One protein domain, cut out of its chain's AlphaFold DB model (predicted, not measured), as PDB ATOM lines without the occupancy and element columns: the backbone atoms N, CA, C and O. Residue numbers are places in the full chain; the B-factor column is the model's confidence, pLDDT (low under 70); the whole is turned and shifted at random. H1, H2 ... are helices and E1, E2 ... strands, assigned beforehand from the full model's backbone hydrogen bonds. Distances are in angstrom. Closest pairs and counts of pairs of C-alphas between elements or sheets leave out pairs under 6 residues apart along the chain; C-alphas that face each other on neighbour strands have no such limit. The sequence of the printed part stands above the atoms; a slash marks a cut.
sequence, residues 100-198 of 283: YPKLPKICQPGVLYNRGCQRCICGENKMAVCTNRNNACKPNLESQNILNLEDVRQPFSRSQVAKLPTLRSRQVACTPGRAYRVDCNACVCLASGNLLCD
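This is residues 100 to 198 of the 283 residues of an uncharacterized protein of Bombyx mori (UniProt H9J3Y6). This mixed domain has little regular structure: two small lobes side by side, each an antiparallel meander, every strand the neighbour of the one before, E1-E2-E3 and E4-E5-E6, joined through looping chain with short helices H1, H2 and H3. Residues 143 to 148 stick out. The 99 printed residues, 36 in named elements, are compact, radius of gyration of the C-alphas 13.6 A, spanning 41 by 27 by 23 A.

E1, residues 112 to 115, and E2, 118 to 122, form a hairpin, N 113 to O 120 2.8 A; E2 and E3, 128 to 130, another, N 121 to O 129 3.0 A. H1, 133 to 136, and H2, 149 to 152, only graze this sheet; closest C-alphas are Gln 118 and Ala 136, and Arg 119 and Val 152, each 5.5 A. E4, 179 to 182, and E5, 185 to 189, form a hairpin, N 180 to O 187 2.8 A; E5 and E6, 195 to 197, another, N 188 to O 196 2.9 A. H3, 158 to 161, only grazes this sheet; C-alphas 161 and 186, its closest to E5, are 5.7 A apart. The helices are too short for O i to N i+4 pairs; each has one O i to N i+3 pair within range.

E2 and E5 each measure 12.9 A. E1 begins at C-alpha 112 (-46.504, -30.564, -54.567); E6 ends at C-alpha 197 (-37.703, -27.204, -44.130).

The printed part has no cut. Links H1 to H2 and H3 to E4 are long. Residues under pLDDT 70 include 139 to 156.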
ATOM      1  N   TYR A 100     -50.230 -25.333 -58.815       63.62
ATOM      2  CA  TYR A 100     -49.895 -26.724 -58.492       63.62
ATOM      3  C   TYR A 100     -50.864 -27.713 -59.179       63.62
ATOM      4  O   TYR A 100     -52.060 -27.412 -59.298       63.62
ATOM      5  N   PRO A 101     -50.393 -28.892 -59.624       73.19
ATOM      6  CA  PRO A 101     -51.229 -29.904 -60.262       73.19
ATOM      7  C   PRO A 101     -52.282 -30.453 -59.301       73.19
ATOM      8  O   PRO A 101     -52.040 -30.583 -58.100       73.19
ATOM      9  N   LYS A 102     -53.435 -30.857 -59.847       81.31
ATOM     10  CA  LYS A 102     -54.482 -31.542 -59.077       81.31
ATOM     11  C   LYS A 102     -53.956 -32.867 -58.562       81.31
ATOM     12  O   LYS A 102     -53.393 -33.631 -59.335       81.31
ATOM     13  N   LEU A 103     -54.158 -33.123 -57.273       84.06
ATOM     14  CA  LEU A 103     -53.704 -34.334 -56.607       84.06
ATOM     15  C   LEU A 103     -54.379 -35.576 -57.225       84.06
ATOM     16  O   LEU A 103     -55.594 -35.735 -57.056       84.06
ATOM     17  N   PRO A 104     -53.630 -36.459 -57.916       88.88
ATOM     18  CA  PRO A 104     -54.161 -37.725 -58.419       88.88
ATOM     19  C   PRO A 104     -54.374 -38.748 -57.290       88.88
ATOM     20  O   PRO A 104     -53.963 -38.540 -56.147       88.88
ATOM     21  N   LYS A 105     -54.995 -39.891 -57.620       87.88
ATOM     22  CA  LYS A 105     -55.189 -41.019 -56.685       87.88
ATOM     23  C   LYS A 105     -53.860 -41.634 -56.222       87.88
ATOM     24  O   LYS A 105     -53.745 -42.016 -55.065       87.88
ATOM     25  N   ILE A 106     -52.879 -41.712 -57.123       88.44
ATOM     26  CA  ILE A 106     -51.496 -42.125 -56.853       88.44
ATOM     27  C   ILE A 106     -50.608 -40.971 -57.306       88.44
ATOM     28  O   ILE A 106     -50.677 -40.582 -58.472       88.44
ATOM     29  N   CYS A 107     -49.821 -40.407 -56.394       88.06
ATOM     30  CA  CYS A 107     -48.990 -39.235 -56.660       88.06
ATOM     31  C   CYS A 107     -47.500 -39.587 -56.780       88.06
ATOM     32  O   CYS A 107     -47.067 -40.668 -56.373       88.06
ATOM     33  N   GLN A 108     -46.715 -38.667 -57.345       88.44
ATOM     34  CA  GLN A 108     -45.262 -38.790 -57.436       88.44
ATOM     35  C   GLN A 108     -44.605 -38.252 -56.156       88.44
ATOM     36  O   GLN A 108     -44.850 -37.090 -55.819       88.44
ATOM     37  N   PRO A 109     -43.773 -39.046 -55.453       88.88
ATOM     38  CA  PRO A 109     -43.100 -38.616 -54.227       88.88
ATOM     39  C   PRO A 109     -42.342 -37.293 -54.381       88.88
ATOM     40  O   PRO A 109     -41.671 -37.059 -55.384       88.88
ATOM     41  N   GLY A 110     -42.463 -36.418 -53.383       75.75
ATOM     42  CA  GLY A 110     -41.789 -35.118 -53.343       75.75
ATOM     43  C   GLY A 110     -42.426 -34.031 -54.214       75.75
ATOM     44  O   GLY A 110     -41.985 -32.884 -54.156       75.75
ATOM     45  N   VAL A 111     -43.464 -34.347 -54.996       79.81
ATOM     46  CA  VAL A 111     -44.204 -33.359 -55.793       79.81
ATOM     47  C   VAL A 111     -45.298 -32.696 -54.954       79.81
ATOM     48  O   VAL A 111     -45.981 -33.338 -54.147       79.81
ATOM     49  N   LEU A 112     -45.463 -31.390 -55.169       77.56
ATOM     50  CA  LEU A 112     -46.504 -30.564 -54.567       77.56
ATOM     51  C   LEU A 112     -47.764 -30.564 -55.444       77.56
ATOM     52  O   LEU A 112     -47.694 -30.353 -56.650       77.56
ATOM     53  N   TYR A 113     -48.926 -30.757 -54.828       80.56
ATOM     54  CA  TYR A 113     -50.232 -30.826 -55.483       80.56
ATOM     55  C   TYR A 113     -51.252 -29.902 -54.809       80.56
ATOM     56  O   TYR A 113     -51.071 -29.462 -53.670       80.56
ATOM     57  N   ASN A 114     -52.376 -29.656 -55.481       74.81
ATOM     58  CA  ASN A 114     -53.573 -29.078 -54.880       74.81
ATOM     59  C   ASN A 114     -54.732 -30.081 -54.795       74.81
ATOM     60  O   ASN A 114     -54.971 -30.903 -55.680       74.81
ATOM     61  N   ARG A 115     -55.502 -29.981 -53.710       81.56
ATOM     62  CA  ARG A 115     -56.810 -30.626 -53.550       81.56
ATOM     63  C   ARG A 115     -57.806 -29.544 -53.146       81.56
ATOM     64  O   ARG A 115     -57.952 -29.220 -51.971       81.56
ATOM     65  N   GLY A 116     -58.436 -28.928 -54.146       80.50
ATOM     66  CA  GLY A 116     -59.174 -27.679 -53.944       80.50
ATOM     67  C   GLY A 116     -58.231 -26.569 -53.467       80.50
ATOM     68  O   GLY A 116     -57.210 -26.314 -54.099       80.50
ATOM     69  N   CYS A 117     -58.563 -25.955 -52.334       75.31
ATOM     70  CA  CYS A 117     -57.760 -24.953 -51.618       75.31
ATOM     71  C   CYS A 117     -56.605 -25.551 -50.796       75.31
ATOM     72  O   CYS A 117     -55.688 -24.830 -50.413       75.31
ATOM     73  N   GLN A 118     -56.614 -26.861 -50.524       77.44
ATOM     74  CA  GLN A 118     -55.539 -27.491 -49.761       77.44
ATOM     75  C   GLN A 118     -54.291 -27.659 -50.627       77.44
ATOM     76  O   GLN A 118     -54.370 -28.034 -51.802       77.44
ATOM     77  N   ARG A 119     -53.132 -27.445 -50.011       74.94
ATOM     78  CA  ARG A 119     -51.829 -27.795 -50.575       74.94
ATOM     79  C   ARG A 119     -51.415 -29.145 -50.030       74.94
ATOM     80  O   ARG A 119     -51.641 -29.429 -48.858       74.94
ATOM     81  N   CYS A 120     -50.854 -29.981 -50.886       81.50
ATOM     82  CA  CYS A 120     -50.491 -31.343 -50.544       81.50
ATOM     83  C   CYS A 120     -49.079 -31.636 -51.028       81.50
ATOM     84  O   CYS A 120     -48.691 -31.167 -52.093       81.50
ATOM     85  N   ILE A 121     -48.345 -32.459 -50.294       82.81
ATOM     86  CA  ILE A 121     -47.091 -33.039 -50.774       82.81
ATOM     87  C   ILE A 121     -47.200 -34.554 -50.736       82.81
ATOM     88  O   ILE A 121     -47.747 -35.127 -49.787       82.81
ATOM     89  N   CYS A 122     -46.717 -35.188 -51.797       86.06
ATOM     90  CA  CYS A 122     -46.704 -36.633 -51.905       86.06
ATOM     91  C   CYS A 122     -45.555 -37.236 -51.094       86.06
ATOM     92  O   CYS A 122     -44.391 -36.896 -51.313       86.06
ATOM     93  N   GLY A 123     -45.886 -38.138 -50.175       87.50
ATOM     94  CA  GLY A 123     -44.905 -38.897 -49.415       87.50
ATOM     95  C   GLY A 123     -44.216 -39.982 -50.247       87.50
ATOM     96  O   GLY A 123     -44.664 -40.339 -51.338       87.50
ATOM     97  N   GLU A 124     -43.147 -40.551 -49.693       90.12
ATOM     98  CA  GLU A 124     -42.406 -41.693 -50.260       90.12
ATOM     99  C   GLU A 124     -43.317 -42.904 -50.554       90.12
ATOM    100  O   GLU A 124     -43.155 -43.596 -51.556       90.12
ATOM    101  N   ASN A 125     -44.355 -43.104 -49.739       90.69
ATOM    102  CA  ASN A 125     -45.368 -44.151 -49.909       90.69
ATOM    103  C   ASN A 125     -46.432 -43.837 -50.983       90.69
ATOM    104  O   ASN A 125     -47.459 -44.514 -51.041       90.69
ATOM    105  N   LYS A 126     -46.230 -42.800 -51.807       89.44
ATOM    106  CA  LYS A 126     -47.177 -42.316 -52.830       89.44
ATOM    107  C   LYS A 126     -48.528 -41.852 -52.269       89.44
ATOM    108  O   LYS A 126     -49.493 -41.703 -53.023       89.44
ATOM    109  N   MET A 127     -48.604 -41.602 -50.961       88.81
ATOM    110  CA  MET A 127     -49.760 -40.993 -50.310       88.81
ATOM    111  C   MET A 127     -49.464 -39.530 -50.022       88.81
ATOM    112  O   MET A 127     -48.430 -39.188 -49.450       88.81
ATOM    113  N   ALA A 128     -50.386 -38.650 -50.397       86.94
ATOM    114  CA  ALA A 128     -50.234 -37.237 -50.112       86.94
ATOM    115  C   ALA A 128     -50.787 -36.875 -48.735       86.94
ATOM    116  O   ALA A 128     -51.888 -37.285 -48.364       86.94
ATOM    117  N   VAL A 129     -50.050 -36.027 -48.025       84.38
ATOM    118  CA  VAL A 129     -50.550 -35.330 -46.839       84.38
ATOM    119  C   VAL A 129     -50.832 -33.893 -47.244       84.38
ATOM    120  O   VAL A 129     -50.023 -33.256 -47.923       84.38
ATOM    121  N   CYS A 130     -51.993 -33.396 -46.838       80.62
ATOM    122  CA  CYS A 130     -52.477 -32.072 -47.198       80.62
ATOM    123  C   CYS A 130     -52.562 -31.157 -45.976       80.62
ATOM    124  O   CYS A 130     -52.729 -31.623 -44.847       80.62
ATOM    125  N   THR A 131     -52.504 -29.847 -46.211       72.88
ATOM    126  CA  THR A 131     -52.743 -28.825 -45.189       72.88
ATOM    127  C   THR A 131     -54.135 -28.976 -44.572       72.88
ATOM    128  O   THR A 131     -55.069 -29.470 -45.210       72.88
ATOM    129  N   ASN A 132     -54.306 -28.546 -43.318       73.38
ATOM    130  CA  ASN A 132     -55.612 -28.588 -42.659       73.38
ATOM    131  C   ASN A 132     -56.620 -27.721 -43.433       73.38
ATOM    132  O   ASN A 132     -56.371 -26.541 -43.683       73.38
ATOM    133  N   ARG A 133     -57.774 -28.302 -43.784       71.56
ATOM    134  CA  ARG A 133     -58.822 -27.641 -44.571       71.56
ATOM    135  C   ARG A 133     -59.323 -26.347 -43.921       71.56
ATOM    136  O   ARG A 133     -59.488 -25.363 -44.625       71.56
ATOM    137  N   ASN A 134     -59.497 -26.307 -42.601       69.62
ATOM    138  CA  ASN A 134     -60.012 -25.123 -41.898       69.62
ATOM    139  C   ASN A 134     -59.031 -23.942 -41.939       69.62
ATOM    140  O   ASN A 134     -59.441 -22.786 -41.873       69.62
ATOM    141  N   ASN A 135     -57.735 -24.235 -42.072       66.12
ATOM    142  CA  ASN A 135     -56.704 -23.215 -42.220       66.12
ATOM    143  C   ASN A 135     -56.549 -22.791 -43.682       66.12
ATOM    144  O   ASN A 135     -56.470 -21.600 -43.959       66.12
ATOM    145  N   ALA A 136     -56.542 -23.758 -44.602       65.81
ATOM    146  CA  ALA A 136     -56.281 -23.528 -46.022       65.81
ATOM    147  C   ALA A 136     -57.492 -23.001 -46.812       65.81
ATOM    148  O   ALA A 136     -57.321 -22.451 -47.893       65.81
ATOM    149  N   CYS A 137     -58.713 -23.183 -46.308       71.56
ATOM    150  CA  CYS A 137     -59.954 -22.938 -47.049       71.56
ATOM    151  C   CYS A 137     -60.863 -21.912 -46.360       71.56
ATOM    152  O   CYS A 137     -62.079 -22.097 -46.308       71.56
ATOM    153  N   LYS A 138     -60.282 -20.856 -45.780       71.06
ATOM    154  CA  LYS A 138     -61.049 -19.803 -45.100       71.06
ATOM    155  C   LYS A 138     -61.827 -18.944 -46.119       71.06
ATOM    156  O   LYS A 138     -61.229 -18.516 -47.102       71.06
ATOM    157  N   PRO A 139     -63.118 -18.640 -45.871       57.12
ATOM    158  CA  PRO A 139     -64.016 -18.003 -46.847       57.12
ATOM    159  C   PRO A 139     -63.663 -16.548 -47.206       57.12
ATOM    160  O   PRO A 139     -64.036 -16.098 -48.276       57.12
ATOM    161  N   ASN A 140     -62.887 -15.841 -46.373       51.12
ATOM    162  CA  ASN A 140     -62.385 -14.483 -46.661       51.12
ATOM    163  C   ASN A 140     -60.917 -14.462 -47.121       51.12
ATOM    164  O   ASN A 140     -60.276 -13.414 -47.124       51.12
ATOM    165  N   LEU A 141     -60.366 -15.623 -47.480       52.91
ATOM    166  CA  LEU A 141     -59.046 -15.746 -48.094       52.91
ATOM    167  C   LEU A 141     -59.188 -16.002 -49.601       52.91
ATOM    168  O   LEU A 141     -58.419 -16.754 -50.198       52.91
ATOM    169  N   GLU A 142     -60.193 -15.394 -50.232       43.59
ATOM    170  CA  GLU A 142     -60.214 -15.295 -51.683       43.59
ATOM    171  C   GLU A 142     -59.038 -14.409 -52.098       43.59
ATOM    172  O   GLU A 142     -58.999 -13.213 -51.826       43.59
ATOM    173  N   SER A 143     -58.046 -15.019 -52.745       44.62
ATOM    174  CA  SER A 143     -56.933 -14.352 -53.432       44.62
ATOM    175  C   SER A 143     -55.854 -13.656 -52.588       44.62
ATOM    176  O   SER A 143     -55.125 -12.811 -53.111       44.62
ATOM    177  N   GLN A 144     -55.594 -14.088 -51.346       42.44
ATOM    178  CA  GLN A 144     -54.225 -13.908 -50.849       42.44
ATOM    179  C   GLN A 144     -53.321 -14.916 -51.555       42.44
ATOM    180  O   GLN A 144     -53.324 -16.114 -51.278       42.44
ATOM    181  N   ASN A 145     -52.612 -14.389 -52.555       41.78
ATOM    182  CA  ASN A 145     -51.408 -14.958 -53.138       41.78
ATOM    183  C   ASN A 145     -50.661 -15.757 -52.063       41.78
ATOM    184  O   ASN A 145     -50.251 -15.180 -51.059       41.78
ATOM    185  N   ILE A 146     -50.466 -17.058 -52.276       39.94
ATOM    186  CA  ILE A 146     -49.431 -17.786 -51.541       39.94
ATOM    187  C   ILE A 146     -48.114 -17.181 -52.021       39.94
ATOM    188  O   ILE A 146     -47.609 -17.535 -53.084       39.94
ATOM    189  N   LEU A 147     -47.658 -16.150 -51.314       38.28
ATOM    190  CA  LEU A 147     -46.456 -15.391 -51.645       38.28
ATOM    191  C   LEU A 147     -45.209 -16.160 -51.208       38.28
ATOM    192  O   LEU A 147     -44.146 -15.945 -51.781       38.28
ATOM    193  N   ASN A 148     -45.351 -17.079 -50.242       39.84
ATOM    194  CA  ASN A 148     -44.235 -17.763 -49.612       39.84
ATOM    195  C   ASN A 148     -44.439 -19.282 -49.558       39.84
ATOM    196  O   ASN A 148     -45.522 -19.802 -49.297       39.84
ATOM    197  N   LEU A 149     -43.333 -20.004 -49.729       39.97
ATOM    198  CA  LEU A 149     -43.231 -21.465 -49.651       39.97
ATOM    199  C   LEU A 149     -43.698 -22.048 -48.289       39.97
ATOM    200  O   LEU A 149     -43.950 -23.246 -48.171       39.97
ATOM    201  N   GLU A 150     -43.855 -21.193 -47.272       41.81
ATOM    202  CA  GLU A 150     -44.344 -21.509 -45.922       41.81
ATOM    203  C   GLU A 150     -45.809 -21.976 -45.873       41.81
ATOM    204  O   GLU A 150     -46.157 -22.758 -44.987       41.81
ATOM    205  N   ASP A 151     -46.650 -21.601 -46.843       46.78
ATOM    206  CA  ASP A 151     -48.079 -21.975 -46.865       46.78
ATOM    207  C   ASP A 151     -48.335 -23.424 -47.331       46.78
ATOM    208  O   ASP A 151     -49.465 -23.919 -47.305       46.78
ATOM    209  N   VAL A 152     -47.291 -24.127 -47.784       52.94
ATOM    210  CA  VAL A 152     -47.371 -25.506 -48.307       52.94
ATOM    211  C   VAL A 152     -46.938 -26.548 -47.265       52.94
ATOM    212  O   VAL A 152     -47.001 -27.757 -47.498       52.94
ATOM    213  N   ARG A 153     -46.493 -26.104 -46.090       54.03
ATOM    214  CA  ARG A 153     -45.807 -26.968 -45.131       54.03
ATOM    215  C   ARG A 153     -46.761 -27.950 -44.442       54.03
ATOM    216  O   ARG A 153     -47.815 -27.568 -43.930       54.03
ATOM    217  N   GLN A 154     -46.365 -29.223 -44.370       57.16
ATOM    218  CA  GLN A 154     -47.041 -30.194 -43.506       57.16
ATOM    219  C   GLN A 154     -46.806 -29.817 -42.029       57.16
ATOM    220  O   GLN A 154     -45.673 -29.499 -41.654       57.16
ATOM    221  N   PRO A 155     -47.833 -29.855 -41.164       62.44
ATOM    222  CA  PRO A 155     -47.632 -29.674 -39.735       62.44
ATOM    223  C   PRO A 155     -47.075 -30.968 -39.126       62.44
ATOM    224  O   PRO A 155     -47.816 -31.927 -38.920       62.44
ATOM    225  N   PHE A 156     -45.778 -30.992 -38.817       69.75
ATOM    226  CA  PHE A 156     -45.192 -32.004 -37.938       69.75
ATOM    227  C   PHE A 156     -45.260 -31.524 -36.486       69.75
ATOM    228  O   PHE A 156     -44.909 -30.383 -36.181       69.75
ATOM    229  N   SER A 157     -45.694 -32.386 -35.569       73.44
ATOM    230  CA  SER A 157     -45.565 -32.114 -34.137       73.44
ATOM    231  C   SER A 157     -44.105 -32.257 -33.696       73.44
ATOM    232  O   SER A 157     -43.349 -33.040 -34.270       73.44
ATOM    233  N   ARG A 158     -43.703 -31.578 -32.614       70.25
ATOM    234  CA  ARG A 158     -42.339 -31.718 -32.059       70.25
ATOM    235  C   ARG A 158     -41.960 -33.178 -31.771       70.25
ATOM    236  O   ARG A 158     -40.832 -33.583 -32.033       70.25
ATOM    237  N   SER A 159     -42.906 -33.984 -31.285       73.94
ATOM    238  CA  SER A 159     -42.679 -35.409 -31.006       73.94
ATOM    239  C   SER A 159     -42.510 -36.252 -32.272       73.94
ATOM    240  O   SER A 159     -41.794 -37.250 -32.243       73.94
ATOM    241  N   GLN A 160     -43.136 -35.858 -33.383       80.88
ATOM    242  CA  GLN A 160     -42.908 -36.481 -34.686       80.88
ATOM    243  C   GLN A 160     -41.530 -36.103 -35.233       80.88
ATOM    244  O   GLN A 160     -40.797 -36.992 -35.651       80.88
ATOM    245  N   VAL A 161     -41.139 -34.826 -35.148       80.56
ATOM    246  CA  VAL A 161     -39.818 -34.349 -35.600       80.56
ATOM    247  C   VAL A 161     -38.679 -35.063 -34.870       80.56
ATOM    248  O   VAL A 161     -37.694 -35.467 -35.488       80.56
ATOM    249  N   ALA A 162     -38.833 -35.312 -33.568       76.69
ATOM    250  CA  ALA A 162     -37.850 -36.045 -32.770       76.69
ATOM    251  C   ALA A 162     -37.580 -37.480 -33.276       76.69
ATOM    252  O   ALA A 162     -36.493 -38.011 -33.052       76.69
ATOM    253  N   LYS A 163     -38.540 -38.095 -33.976       86.62
ATOM    254  CA  LYS A 163     -38.447 -39.469 -34.499       86.62
ATOM    255  C   LYS A 163     -37.993 -39.539 -35.959       86.62
ATOM    256  O   LYS A 163     -37.778 -40.637 -36.466       86.62
ATOM    257  N   LEU A 164     -37.884 -38.403 -36.650       86.50
ATOM    258  CA  LEU A 164     -37.470 -38.378 -38.051       86.50
ATOM    259  C   LEU A 164     -35.982 -38.732 -38.197       86.50
ATOM    260  O   LEU A 164     -35.174 -38.358 -37.340       86.50
ATOM    261  N   PRO A 165     -35.596 -39.400 -39.304       90.50
ATOM    262  CA  PRO A 165     -34.191 -39.610 -39.622       90.50
ATOM    263  C   PRO A 165     -33.489 -38.257 -39.718       90.50
ATOM    264  O   PRO A 165     -33.999 -37.327 -40.347       90.50
ATOM    265  N   THR A 166     -32.337 -38.136 -39.062       84.88
ATOM    266  CA  THR A 166     -31.624 -36.860 -39.001       84.88
ATOM    267  C   THR A 166     -30.601 -36.758 -40.121       84.88
ATOM    268  O   THR A 166     -29.780 -37.657 -40.299       84.88
ATOM    269  N   LEU A 167     -30.650 -35.661 -40.868       81.81
ATOM    270  CA  LEU A 167     -29.610 -35.287 -41.816       81.81
ATOM    271  C   LEU A 167     -28.660 -34.304 -41.138       81.81
ATOM    272  O   LEU A 167     -29.083 -33.474 -40.334       81.81
ATOM    273  N   ARG A 168     -27.370 -34.422 -41.461       70.50
ATOM    274  CA  ARG A 168     -26.333 -33.555 -40.883       70.50
ATOM    275  C   ARG A 168     -26.519 -32.108 -41.319       70.50
ATOM    276  O   ARG A 168     -26.333 -31.205 -40.526       70.50
ATOM    277  N   SER A 169     -26.942 -31.907 -42.558       70.50
ATOM    278  CA  SER A 169     -27.127 -30.587 -43.135       70.50
ATOM    279  C   SER A 169     -28.161 -30.633 -44.253       70.50
ATOM    280  O   SER A 169     -28.625 -31.705 -44.659       70.50
ATOM    281  N   ARG A 170     -28.535 -29.458 -44.765       72.12
ATOM    282  CA  ARG A 170     -29.517 -29.355 -45.853       72.12
ATOM    283  C   ARG A 170     -28.970 -29.750 -47.229       72.12
ATOM    284  O   ARG A 170     -29.768 -29.856 -48.153       72.12
ATOM    285  N   GLN A 171     -27.656 -29.949 -47.371       63.72
ATOM    286  CA  GLN A 171     -27.022 -30.311 -48.651       63.72
ATOM    287  C   GLN A 171     -26.890 -31.819 -48.850       63.72
ATOM    288  O   GLN A 171     -26.546 -32.271 -49.940       63.72
ATOM    289  N   VAL A 172     -27.139 -32.610 -47.804       72.19
ATOM    290  CA  VAL A 172     -27.087 -34.065 -47.923       72.19
ATOM    291  C   VAL A 172     -28.202 -34.523 -48.859       72.19
ATOM    292  O   VAL A 172     -29.357 -34.131 -48.693       72.19
ATOM    293  N   ALA A 173     -27.846 -35.382 -49.817       81.25
ATOM    294  CA  ALA A 173     -28.805 -36.003 -50.718       81.25
ATOM    295  C   ALA A 173     -29.965 -36.631 -49.931       81.25
ATOM    296  O   ALA A 173     -29.763 -37.300 -48.913       81.25
ATOM    297  N   CYS A 174     -31.185 -36.422 -50.417       85.06
ATOM    298  CA  CYS A 174     -32.393 -36.896 -49.766       85.06
ATOM    299  C   CYS A 174     -33.271 -37.692 -50.734       85.06
ATOM    300  O   CYS A 174     -33.258 -37.488 -51.945       85.06
ATOM    301  N   THR A 175     -34.054 -38.620 -50.190       93.12
ATOM    302  CA  THR A 175     -35.057 -39.383 -50.950       93.12
ATOM    303  C   THR A 175     -36.341 -38.567 -51.144       93.12
ATOM    304  O   THR A 175     -36.958 -38.216 -50.133       93.12
ATOM    305  N   PRO A 176     -36.794 -38.300 -52.387       87.75
ATOM    306  CA  PRO A 176     -38.021 -37.550 -52.655       87.75
ATOM    307  C   PRO A 176     -39.248 -38.068 -51.897       87.75
ATOM    308  O   PRO A 176     -39.514 -39.267 -51.837       87.75
ATOM    309  N   GLY A 177     -40.013 -37.149 -51.314       83.81
ATOM    310  CA  GLY A 177     -41.209 -37.432 -50.517       83.81
ATOM    311  C   GLY A 177     -40.933 -37.927 -49.097       83.81
ATOM    312  O   GLY A 177     -41.872 -38.043 -48.307       83.81
ATOM    313  N   ARG A 178     -39.677 -38.203 -48.735       91.62
ATOM    314  CA  ARG A 178     -39.307 -38.599 -47.375       91.62
ATOM    315  C   ARG A 178     -39.108 -37.377 -46.482       91.62
ATOM    316  O   ARG A 178     -38.615 -36.337 -46.926       91.62
ATOM    317  N   ALA A 179     -39.500 -37.518 -45.218       90.75
ATOM    318  CA  ALA A 179     -39.318 -36.501 -44.193       90.75
ATOM    319  C   ALA A 179     -38.039 -36.748 -43.384       90.75
ATOM    320  O   ALA A 179     -37.693 -37.891 -43.078       90.75
ATOM    321  N   TYR A 180     -37.374 -35.660 -43.010       89.81
ATOM    322  CA  TYR A 180     -36.117 -35.643 -42.278       89.81
ATOM    323  C   TYR A 180     -36.162 -34.604 -41.168       89.81
ATOM    324  O   TYR A 180     -36.912 -33.633 -41.238       89.81
ATOM    325  N   ARG A 181     -35.319 -34.789 -40.156       87.25
ATOM    326  CA  ARG A 181     -34.952 -33.720 -39.235       87.25
ATOM    327  C   ARG A 181     -33.625 -33.128 -39.695       87.25
ATOM    328  O   ARG A 181     -32.675 -33.872 -39.913       87.25
ATOM    329  N   VAL A 182     -33.564 -31.812 -39.825       81.50
ATOM    330  CA  VAL A 182     -32.303 -31.079 -39.956       81.50
ATOM    331  C   VAL A 182     -32.282 -30.084 -38.814       81.50
ATOM    332  O   VAL A 182     -33.127 -29.190 -38.779       81.50
ATOM    333  N   ASP A 183     -31.354 -30.263 -37.875       78.19
ATOM    334  CA  ASP A 183     -31.326 -29.484 -36.633       78.19
ATOM    335  C   ASP A 183     -32.650 -29.627 -35.845       78.19
ATOM    336  O   ASP A 183     -33.160 -30.736 -35.666       78.19
ATOM    337  N   CYS A 184     -33.256 -28.522 -35.415       73.38
ATOM    338  CA  CYS A 184     -34.580 -28.473 -34.808       73.38
ATOM    339  C   CYS A 184     -35.736 -28.438 -35.829       73.38
ATOM    340  O   CYS A 184     -36.907 -28.464 -35.442       73.38
ATOM    341  N   ASN A 185     -35.429 -28.372 -37.127       80.69
ATOM    342  CA  ASN A 185     -36.407 -28.180 -38.190       80.69
ATOM    343  C   ASN A 185     -36.852 -29.512 -38.809       80.69
ATOM    344  O   ASN A 185     -36.042 -30.379 -39.145       80.69
ATOM    345  N   ALA A 186     -38.162 -29.659 -39.010       84.25
ATOM    346  CA  ALA A 186     -38.707 -30.709 -39.862       84.25
ATOM    347  C   ALA A 186     -38.479 -30.344 -41.329       84.25
ATOM    348  O   ALA A 186     -38.654 -29.192 -41.711       84.25
ATOM    349  N   CYS A 187     -38.123 -31.313 -42.157       85.25
ATOM    350  CA  CYS A 187     -37.900 -31.117 -43.579       85.25
ATOM    351  C   CYS A 187     -38.575 -32.219 -44.385       85.25
ATOM    352  O   CYS A 187     -38.692 -33.353 -43.925       85.25
ATOM    353  N   VAL A 188     -38.968 -31.910 -45.616       86.44
ATOM    354  CA  VAL A 188     -39.420 -32.897 -46.598       86.44
ATOM    355  C   VAL A 188     -38.631 -32.738 -47.888       86.44
ATOM    356  O   VAL A 188     -38.412 -31.624 -48.357       86.44
ATOM    357  N   CYS A 189     -38.178 -33.855 -48.444       84.75
ATOM    358  CA  CYS A 189     -37.428 -33.856 -49.689       84.75
ATOM    359  C   CYS A 189     -38.367 -33.699 -50.883       84.75
ATOM    360  O   CYS A 189     -39.330 -34.456 -51.038       84.75
ATOM    361  N   LEU A 190     -38.092 -32.716 -51.729       79.06
ATOM    362  CA  LEU A 190     -38.837 -32.464 -52.952       79.06
ATOM    363  C   LEU A 190     -38.372 -33.398 -54.074       79.06
ATOM    364  O   LEU A 190     -37.302 -33.999 -54.005       79.06
ATOM    365  N   ALA A 191     -39.169 -33.494 -55.140       74.31
ATOM    366  CA  ALA A 191     -38.808 -34.262 -56.334       74.31
ATOM    367  C   ALA A 191     -37.514 -33.765 -57.006       74.31
ATOM    368  O   ALA A 191     -36.826 -34.551 -57.644       74.31
ATOM    369  N   SER A 192     -37.161 -32.491 -56.809       66.31
ATOM    370  CA  SER A 192     -35.898 -31.902 -57.263       66.31
ATOM    371  C   SER A 192     -34.672 -32.325 -56.445       66.31
ATOM    372  O   SER A 192     -33.560 -31.964 -56.806       66.31
ATOM    373  N   GLY A 193     -34.851 -33.034 -55.325       70.56
ATOM    374  CA  GLY A 193     -33.767 -33.374 -54.397       70.56
ATOM    375  C   GLY A 193     -33.454 -32.288 -53.360       70.56
ATOM    376  O   GLY A 193     -32.597 -32.493 -52.507       70.56
ATOM    377  N   ASN A 194     -34.174 -31.162 -53.379       71.75
ATOM    378  CA  ASN A 194     -34.030 -30.098 -52.383       71.75
ATOM    379  C   ASN A 194     -34.921 -30.343 -51.159       71.75
ATOM    380  O   ASN A 194     -36.043 -30.839 -51.279       71.75
ATOM    381  N   LEU A 195     -34.463 -29.933 -49.974       76.88
ATOM    382  CA  LEU A 195     -35.265 -29.992 -48.752       76.88
ATOM    383  C   LEU A 195     -36.127 -28.739 -48.574       76.88
ATOM    384  O   LEU A 195     -35.632 -27.613 -48.548       76.88
ATOM    385  N   LEU A 196     -37.420 -28.953 -48.348       77.25
ATOM    386  CA  LEU A 196     -38.343 -27.948 -47.840       77.25
ATOM    387  C   LEU A 196     -38.439 -28.083 -46.317       77.25
ATOM    388  O   LEU A 196     -39.063 -29.021 -45.823       77.25
ATOM    389  N   CYS A 197     -37.813 -27.160 -45.587       76.69
ATOM    390  CA  CYS A 197     -37.703 -27.204 -44.130       76.69
ATOM    391  C   CYS A 197     -38.555 -26.160 -43.405       76.69
ATOM    392  O   CYS A 197     -38.893 -25.099 -43.936       76.69
ATOM    393  N   ASP A 198     -38.803 -26.441 -42.132       73.25
ATOM    394  CA  ASP A 198     -39.210 -25.470 -41.137       73.25
ATOM    395  C   ASP A 198     -38.173 -24.334 -41.020       73.25
ATOM    396  O   ASP A 198     -36.977 -24.515 -41.272       73.25
TER     397      ASP A 198